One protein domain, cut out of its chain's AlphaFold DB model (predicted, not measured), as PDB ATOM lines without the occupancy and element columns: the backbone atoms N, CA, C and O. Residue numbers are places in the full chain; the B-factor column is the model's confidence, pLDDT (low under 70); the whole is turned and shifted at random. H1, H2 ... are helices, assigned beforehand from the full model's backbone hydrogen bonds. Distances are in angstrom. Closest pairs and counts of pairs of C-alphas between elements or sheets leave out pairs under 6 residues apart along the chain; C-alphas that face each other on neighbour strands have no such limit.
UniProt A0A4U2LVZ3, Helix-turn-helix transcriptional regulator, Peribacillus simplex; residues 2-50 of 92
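Overview. This is residues 2 to 50 of the 92 residues of the protein "Helix-turn-helix transcriptional regulator" of Peribacillus simplex (UniProt A0A4U2LVZ3). Two helices, H2 and the short H3, pack on each other near one end of an elongated trace, and a nearly straight arm of chain runs out from them to a small lone helix, H4, at the far end. A single helical turn, H1, lies off to one side of the pair, joined to H2 by a stretch with no named element. The printed part has 49 residues with four named helices in the order H1, H2, H3, H4 and no named strand, and its class is all helix. It is extended, with a radius of gyration of the C-alphas of 15.9 A, and spans 41 by 24 by 17 A.

Along the chain. H1 is residues 3 to 6, 5.1 A from first to last C-alpha, and begins with C-alpha 3 at (54.432, -26.105, 7.316). H2 is residues 14 to 24, 15.4 A long, with C-alpha 14 at (43.400, -38.620, 2.526). H3 is residues 28 to 32, 6.2 A long. H4 is residues 43 to 48, 8.9 A long, and ends with C-alpha 48 at (20.057, -42.403, 21.634).

Arrangement. H1 is apart from H2, and a short link of 7 residues joins them. H2 and H3 touch across a tight link of 3 residues; their closest C-alphas are those of Ala 21 and Leu 28, 6.0 A apart. H4 is apart from H3, and also from H1 and H2. In H2 and H3 every O i to N i+4 pair is within hydrogen-bond range; in H4 1 of 2 is, and H1 is too short for such a pair.

Size, cuts and confidence. The C-alphas farthest apart are those of His 3 and Gly 49, 43.6 A. The printed part has no cut, and no link is long. Residues 33 to 38 stand free, as do residues 40 to 46, of which 43 to 46 belong to H4. The mean pLDDT of the printed part is 73.9; residues 2 to 3, 5 to 6 and 35 to 50 are under 70.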
ATOM      1  N   VAL A   2      55.602 -29.734   5.248       64.62
ATOM      2  CA  VAL A   2      54.692 -29.864   6.412       64.62
ATOM      3  C   VAL A   2      54.110 -28.522   6.901       64.62
ATOM      4  O   VAL A   2      52.919 -28.438   7.179       64.62
ATOM      5  N   HIS A   3      54.886 -27.431   6.860       65.50
ATOM      6  CA  HIS A   3      54.432 -26.105   7.316       65.50
ATOM      7  C   HIS A   3      53.198 -25.533   6.604       65.50
ATOM      8  O   HIS A   3      52.530 -24.662   7.152       65.50
ATOM      9  N   ALA A   4      52.886 -25.974   5.382       71.69
ATOM     10  CA  ALA A   4      51.678 -25.521   4.691       71.69
ATOM     11  C   ALA A   4      50.407 -26.199   5.234       71.69
ATOM     12  O   ALA A   4      49.323 -25.625   5.132       71.69
ATOM     13  N   TRP A   5      50.541 -27.403   5.803       67.62
ATOM     14  CA  TRP A   5      49.451 -28.145   6.437       67.62
ATOM     15  C   TRP A   5      49.204 -27.649   7.857       67.62
ATOM     16  O   TRP A   5      48.062 -27.387   8.211       67.62
ATOM     17  N   GLU A   6      50.272 -27.408   8.616       68.56
ATOM     18  CA  GLU A   6      50.187 -26.854   9.976       68.56
ATOM     19  C   GLU A   6      49.548 -25.460   9.996       68.56
ATOM     20  O   GLU A   6      48.811 -25.120  10.913       68.56
ATOM     21  N   LYS A   7      49.790 -24.655   8.954       75.44
ATOM     22  CA  LYS A   7      49.217 -23.308   8.813       75.44
ATOM     23  C   LYS A   7      47.819 -23.293   8.179       75.44
ATOM     24  O   LYS A   7      47.273 -22.215   7.971       75.44
ATOM     25  N   GLY A   8      47.267 -24.451   7.800       72.50
ATOM     26  CA  GLY A   8      45.953 -24.552   7.148       72.50
ATOM     27  C   GLY A   8      45.886 -23.979   5.724       72.50
ATOM     28  O   GLY A   8      44.800 -23.824   5.175       72.50
ATOM     29  N   ILE A   9      47.031 -23.677   5.104       75.75
ATOM     30  CA  ILE A   9      47.113 -23.049   3.773       75.75
ATOM     31  C   ILE A   9      46.773 -24.061   2.671       75.75
ATOM     32  O   ILE A   9      46.214 -23.708   1.634       75.75
ATOM     33  N   LYS A  10      47.112 -25.337   2.881       79.75
ATOM     34  CA  LYS A  10      46.865 -26.415   1.921       79.75
ATOM     35  C   LYS A  10      46.043 -27.522   2.566       79.75
ATOM     36  O   LYS A  10      46.469 -28.107   3.557       79.75
ATOM     37  N   LYS A  11      44.906 -27.862   1.952       78.06
ATOM     38  CA  LYS A  11      44.110 -29.025   2.354       78.06
ATOM     39  C   LYS A  11      44.884 -30.304   2.037       78.06
ATOM     40  O   LYS A  11      45.405 -30.466   0.931       78.06
ATOM     41  N   ILE A  12      45.001 -31.180   3.027       80.19
ATOM     42  CA  ILE A  12      45.686 -32.457   2.868       80.19
ATOM     43  C   ILE A  12      44.739 -33.478   2.229       80.19
ATOM     44  O   ILE A  12      43.549 -33.516   2.543       80.19
ATOM     45  N   ASN A  13      45.270 -34.287   1.315       86.06
ATOM     46  CA  ASN A  13      44.537 -35.413   0.740       86.06
ATOM     47  C   ASN A  13      44.557 -36.594   1.717       86.06
ATOM     48  O   ASN A  13      45.523 -36.759   2.464       86.06
ATOM     49  N   LEU A  14      43.533 -37.448   1.653       84.06
ATOM     50  CA  LEU A  14      43.400 -38.620   2.526       84.06
ATOM     51  C   LEU A  14      44.612 -39.566   2.434       84.06
ATOM     52  O   LEU A  14      45.105 -40.043   3.447       84.06
ATOM     53  N   GLU A  15      45.150 -39.774   1.232       87.19
ATOM     54  CA  GLU A  15      46.333 -40.617   1.005       87.19
ATOM     55  C   GLU A  15      47.582 -40.111   1.734       87.19
ATOM     56  O   GLU A  15      48.381 -40.893   2.243       87.19
ATOM     57  N   ASN A  16      47.761 -38.790   1.794       87.06
ATOM     58  CA  ASN A  16      48.889 -38.196   2.505       87.06
ATOM     59  C   ASN A  16      48.679 -38.284   4.016       87.06
ATOM     60  O   ASN A  16      49.643 -38.482   4.743       87.06
ATOM     61  N   LEU A  17      47.431 -38.171   4.473       85.88
ATOM     62  CA  LEU A  17      47.080 -38.336   5.878       85.88
ATOM     63  C   LEU A  17      47.363 -39.767   6.364       85.88
ATOM     64  O   LEU A  17      47.934 -39.934   7.434       85.88
ATOM     65  N   LEU A  18      47.045 -40.780   5.550       88.00
ATOM     66  CA  LEU A  18      47.376 -42.183   5.827       88.00
ATOM     67  C   LEU A  18      48.886 -42.406   5.940       88.00
ATOM     68  O   LEU A  18      49.347 -42.952   6.931       88.00
ATOM     69  N   LYS A  19      49.671 -41.892   4.985       90.19
ATOM     70  CA  LYS A  19      51.141 -42.005   5.029       90.19
ATOM     71  C   LYS A  19      51.751 -41.365   6.275       90.19
ATOM     72  O   LYS A  19      52.764 -41.836   6.774       90.19
ATOM     73  N   ILE A  20      51.163 -40.267   6.742       88.50
ATOM     74  CA  ILE A  20      51.583 -39.607   7.979       88.50
ATOM     75  C   ILE A  20      51.223 -40.487   9.175       88.50
ATOM     76  O   ILE A  20      52.086 -40.732  10.007       88.50
ATOM     77  N   ALA A  21      49.996 -41.004   9.239       87.56
ATOM     78  CA  ALA A  21      49.569 -41.911  10.303       87.56
ATOM     79  C   ALA A  21      50.482 -43.146  10.410       87.56
ATOM     80  O   ALA A  21      50.952 -43.459  11.501       87.56
ATOM     81  N   ASP A  22      50.825 -43.761   9.275       90.44
ATOM     82  CA  ASP A  22      51.759 -44.891   9.210       90.44
ATOM     83  C   ASP A  22      53.167 -44.510   9.695       90.44
ATOM     84  O   ASP A  22      53.818 -45.289  10.383       90.44
ATOM     85  N   LEU A  23      53.643 -43.303   9.364       92.19
ATOM     86  CA  LEU A  23      54.973 -42.821   9.754       92.19
ATOM     87  C   LEU A  23      55.087 -42.532  11.254       92.19
ATOM     88  O   LEU A  23      56.161 -42.700  11.829       92.19
ATOM     89  N   TYR A  24      54.002 -42.074  11.873       88.06
ATOM     90  CA  TYR A  24      53.942 -41.798  13.307       88.06
ATOM     91  C   TYR A  24      53.439 -42.992  14.128       88.06
ATOM     92  O   TYR A  24      53.412 -42.894  15.350       88.06
ATOM     93  N   GLU A  25      53.060 -44.098  13.478       90.12
ATOM     94  CA  GLU A  25      52.447 -45.277  14.106       90.12
ATOM     95  C   GLU A  25      51.226 -44.928  14.988       90.12
ATOM     96  O   GLU A  25      50.977 -45.558  16.014       90.12
ATOM     97  N   VAL A  26      50.445 -43.918  14.584       85.88
ATOM     98  CA  VAL A  26      49.239 -43.452  15.297       85.88
ATOM     99  C   VAL A  26      47.979 -43.686  14.474       85.88
ATOM    100  O   VAL A  26      48.017 -43.766  13.245       85.88
ATOM    101  N   SER A  27      46.826 -43.754  15.136       85.31
ATOM    102  CA  SER A  27      45.544 -43.821  14.433       85.31
ATOM    103  C   SER A  27      45.178 -42.481  13.778       85.31
ATOM    104  O   SER A  27      45.590 -41.406  14.216       85.31
ATOM    105  N   LEU A  28      44.351 -42.524  12.726       83.94
ATOM    106  CA  LEU A  28      43.845 -41.305  12.077       83.94
ATOM    107  C   LEU A  28      43.039 -40.417  13.035       83.94
ATOM    108  O   LEU A  28      43.035 -39.199  12.879       83.94
ATOM    109  N   ASP A  29      42.350 -41.023  14.001       80.62
ATOM    110  CA  ASP A  29      41.525 -40.302  14.970       80.62
ATOM    111  C   ASP A  29      42.402 -39.498  15.947       80.62
ATOM    112  O   ASP A  29      42.151 -38.313  16.178       80.62
ATOM    113  N   GLU A  30      43.512 -40.098  16.397       77.31
ATOM    114  CA  GLU A  30      44.547 -39.434  17.200       77.31
ATOM    115  C   GLU A  30      45.266 -38.333  16.415       77.31
ATOM    116  O   GLU A  30      45.465 -37.238  16.938       77.31
ATOM    117  N   LEU A  31      45.605 -38.582  15.145       82.25
ATOM    118  CA  LEU A  31      46.283 -37.605  14.289       82.25
ATOM    119  C   LEU A  31      45.431 -36.349  14.040       82.25
ATOM    120  O   LEU A  31      45.962 -35.246  13.924       82.25
ATOM    121  N   VAL A  32      44.110 -36.512  13.945       82.31
ATOM    122  CA  VAL A  32      43.156 -35.408  13.740       82.31
ATOM    123  C   VAL A  32      42.732 -34.772  15.071       82.31
ATOM    124  O   VAL A  32      42.109 -33.710  15.071       82.31
ATOM    125  N   GLY A  33      43.085 -35.376  16.207       76.94
ATOM    126  CA  GLY A  33      42.712 -34.884  17.529       76.94
ATOM    127  C   GLY A  33      41.208 -34.962  17.783       76.94
ATOM    128  O   GLY A  33      40.657 -34.111  18.484       76.94
ATOM    129  N   ARG A  34      40.521 -35.954  17.198       73.62
ATOM    130  CA  ARG A  34      39.124 -36.219  17.542       73.62
ATOM    131  C   ARG A  34      39.099 -36.803  18.945       73.62
ATOM    132  O   ARG A  34      39.406 -37.964  19.168       73.62
ATOM    133  N   THR A  35      38.751 -35.976  19.921       62.25
ATOM    134  CA  THR A  35      38.386 -36.494  21.231       62.25
ATOM    135  C   THR A  35      36.985 -37.086  21.115       62.25
ATOM    136  O   THR A  35      36.093 -36.433  20.555       62.25
ATOM    137  N   PRO A  36      36.751 -38.319  21.609       63.38
ATOM    138  CA  PRO A  36      35.387 -38.789  21.754       63.38
ATOM    139  C   PRO A  36      34.665 -37.745  22.607       63.38
ATOM    140  O   PRO A  36      35.232 -37.286  23.609       63.38
ATOM    141  N   PRO A  37      33.467 -37.302  22.198       60.38
ATOM    142  CA  PRO A  37      32.773 -36.276  22.945       60.38
ATOM    143  C   PRO A  37      32.606 -36.804  24.372       60.38
ATOM    144  O   PRO A  37      32.157 -37.934  24.577       60.38
ATOM    145  N   SER A  38      33.034 -36.013  25.359       55.34
ATOM    146  CA  SER A  38      32.813 -36.287  26.778       55.34
ATOM    147  C   SER A  38      31.333 -36.066  27.077       55.34
ATOM    148  O   SER A  38      30.949 -35.113  27.749       55.34
ATOM    149  N   ILE A  39      30.483 -36.883  26.463       60.69
ATOM    150  CA  ILE A  39      29.046 -36.844  26.659       60.69
ATOM    151  C   ILE A  39      28.826 -37.431  28.043       60.69
ATOM    152  O   ILE A  39      29.200 -38.578  28.309       60.69
ATOM    153  N   SER A  40      28.275 -36.621  28.942       58.72
ATOM    154  CA  SER A  40      27.847 -37.120  30.237       58.72
ATOM    155  C   SER A  40      26.801 -38.214  29.994       58.72
ATOM    156  O   SER A  40      26.015 -38.143  29.049       58.72
ATOM    157  N   THR A  41      26.782 -39.270  30.805       58.50
ATOM    158  CA  THR A  41      25.845 -40.396  30.623       58.50
ATOM    159  C   THR A  41      24.372 -39.966  30.556       58.50
ATOM    160  O   THR A  41      23.549 -40.721  30.048       58.50
ATOM    161  N   GLN A  42      24.048 -38.762  31.043       60.38
ATOM    162  CA  GLN A  42      22.724 -38.153  30.956       60.38
ATOM    163  C   GLN A  42      22.402 -37.612  29.550       60.38
ATOM    164  O   GLN A  42      21.312 -37.875  29.056       60.38
ATOM    165  N   ASP A  43      23.353 -36.984  28.853       58.16
ATOM    166  CA  ASP A  43      23.138 -36.410  27.510       58.16
ATOM    167  C   ASP A  43      23.110 -37.484  26.396       58.16
ATOM    168  O   ASP A  43      22.557 -37.279  25.314       58.16
ATOM    169  N   LEU A  44      23.678 -38.673  26.653       59.22
ATOM    170  CA  LEU A  44      23.596 -39.824  25.739       59.22
ATOM    171  C   LEU A  44      22.158 -40.343  25.584       59.22
ATOM    172  O   LEU A  44      21.817 -40.861  24.521       59.22
ATOM    173  N   ALA A  45      21.314 -40.217  26.614       60.94
ATOM    174  CA  ALA A  45      19.943 -40.726  26.592       60.94
ATOM    175  C   ALA A  45      19.051 -39.955  25.602       60.94
ATOM    176  O   ALA A  45      18.258 -40.572  24.889       60.94
ATOM    177  N   ASP A  46      19.250 -38.640  25.486       63.06
ATOM    178  CA  ASP A  46      18.503 -37.790  24.553       63.06
ATOM    179  C   ASP A  46      18.923 -38.016  23.090       63.06
ATOM    180  O   ASP A  46      18.090 -38.002  22.182       63.06
ATOM    181  N   ILE A  47      20.200 -38.327  22.841       57.97
ATOM    182  CA  ILE A  47      20.730 -38.594  21.491       57.97
ATOM    183  C   ILE A  47      20.390 -40.026  21.023       57.97
ATOM    184  O   ILE A  47      20.079 -40.262  19.849       57.97
ATOM    185  N   LEU A  48      20.398 -41.005  21.933       56.91
ATOM    186  CA  LEU A  48      20.057 -42.403  21.634       56.91
ATOM    187  C   LEU A  48      18.552 -42.635  21.421       56.91
ATOM    188  O   LEU A  48      18.177 -43.682  20.889       56.91
ATOM    189  N   GLY A  49      17.700 -41.656  21.744       56.41
ATOM    190  CA  GLY A  49      16.274 -41.674  21.404       56.41
ATOM    191  C   GLY A  49      15.989 -41.663  19.894       56.41
ATOM    192  O   GLY A  49      14.948 -42.159  19.472       56.41
ATOM    193  N   GLN A  50      16.917 -41.165  19.062       54.78
ATOM    194  CA  GLN A  50      16.735 -41.073  17.602       54.78
ATOM    195  C   GLN A  50      17.776 -41.840  16.770       54.78
ATOM    196  O   GLN A  50      17.548 -42.089  15.588       54.78
TER     197      GLN A  50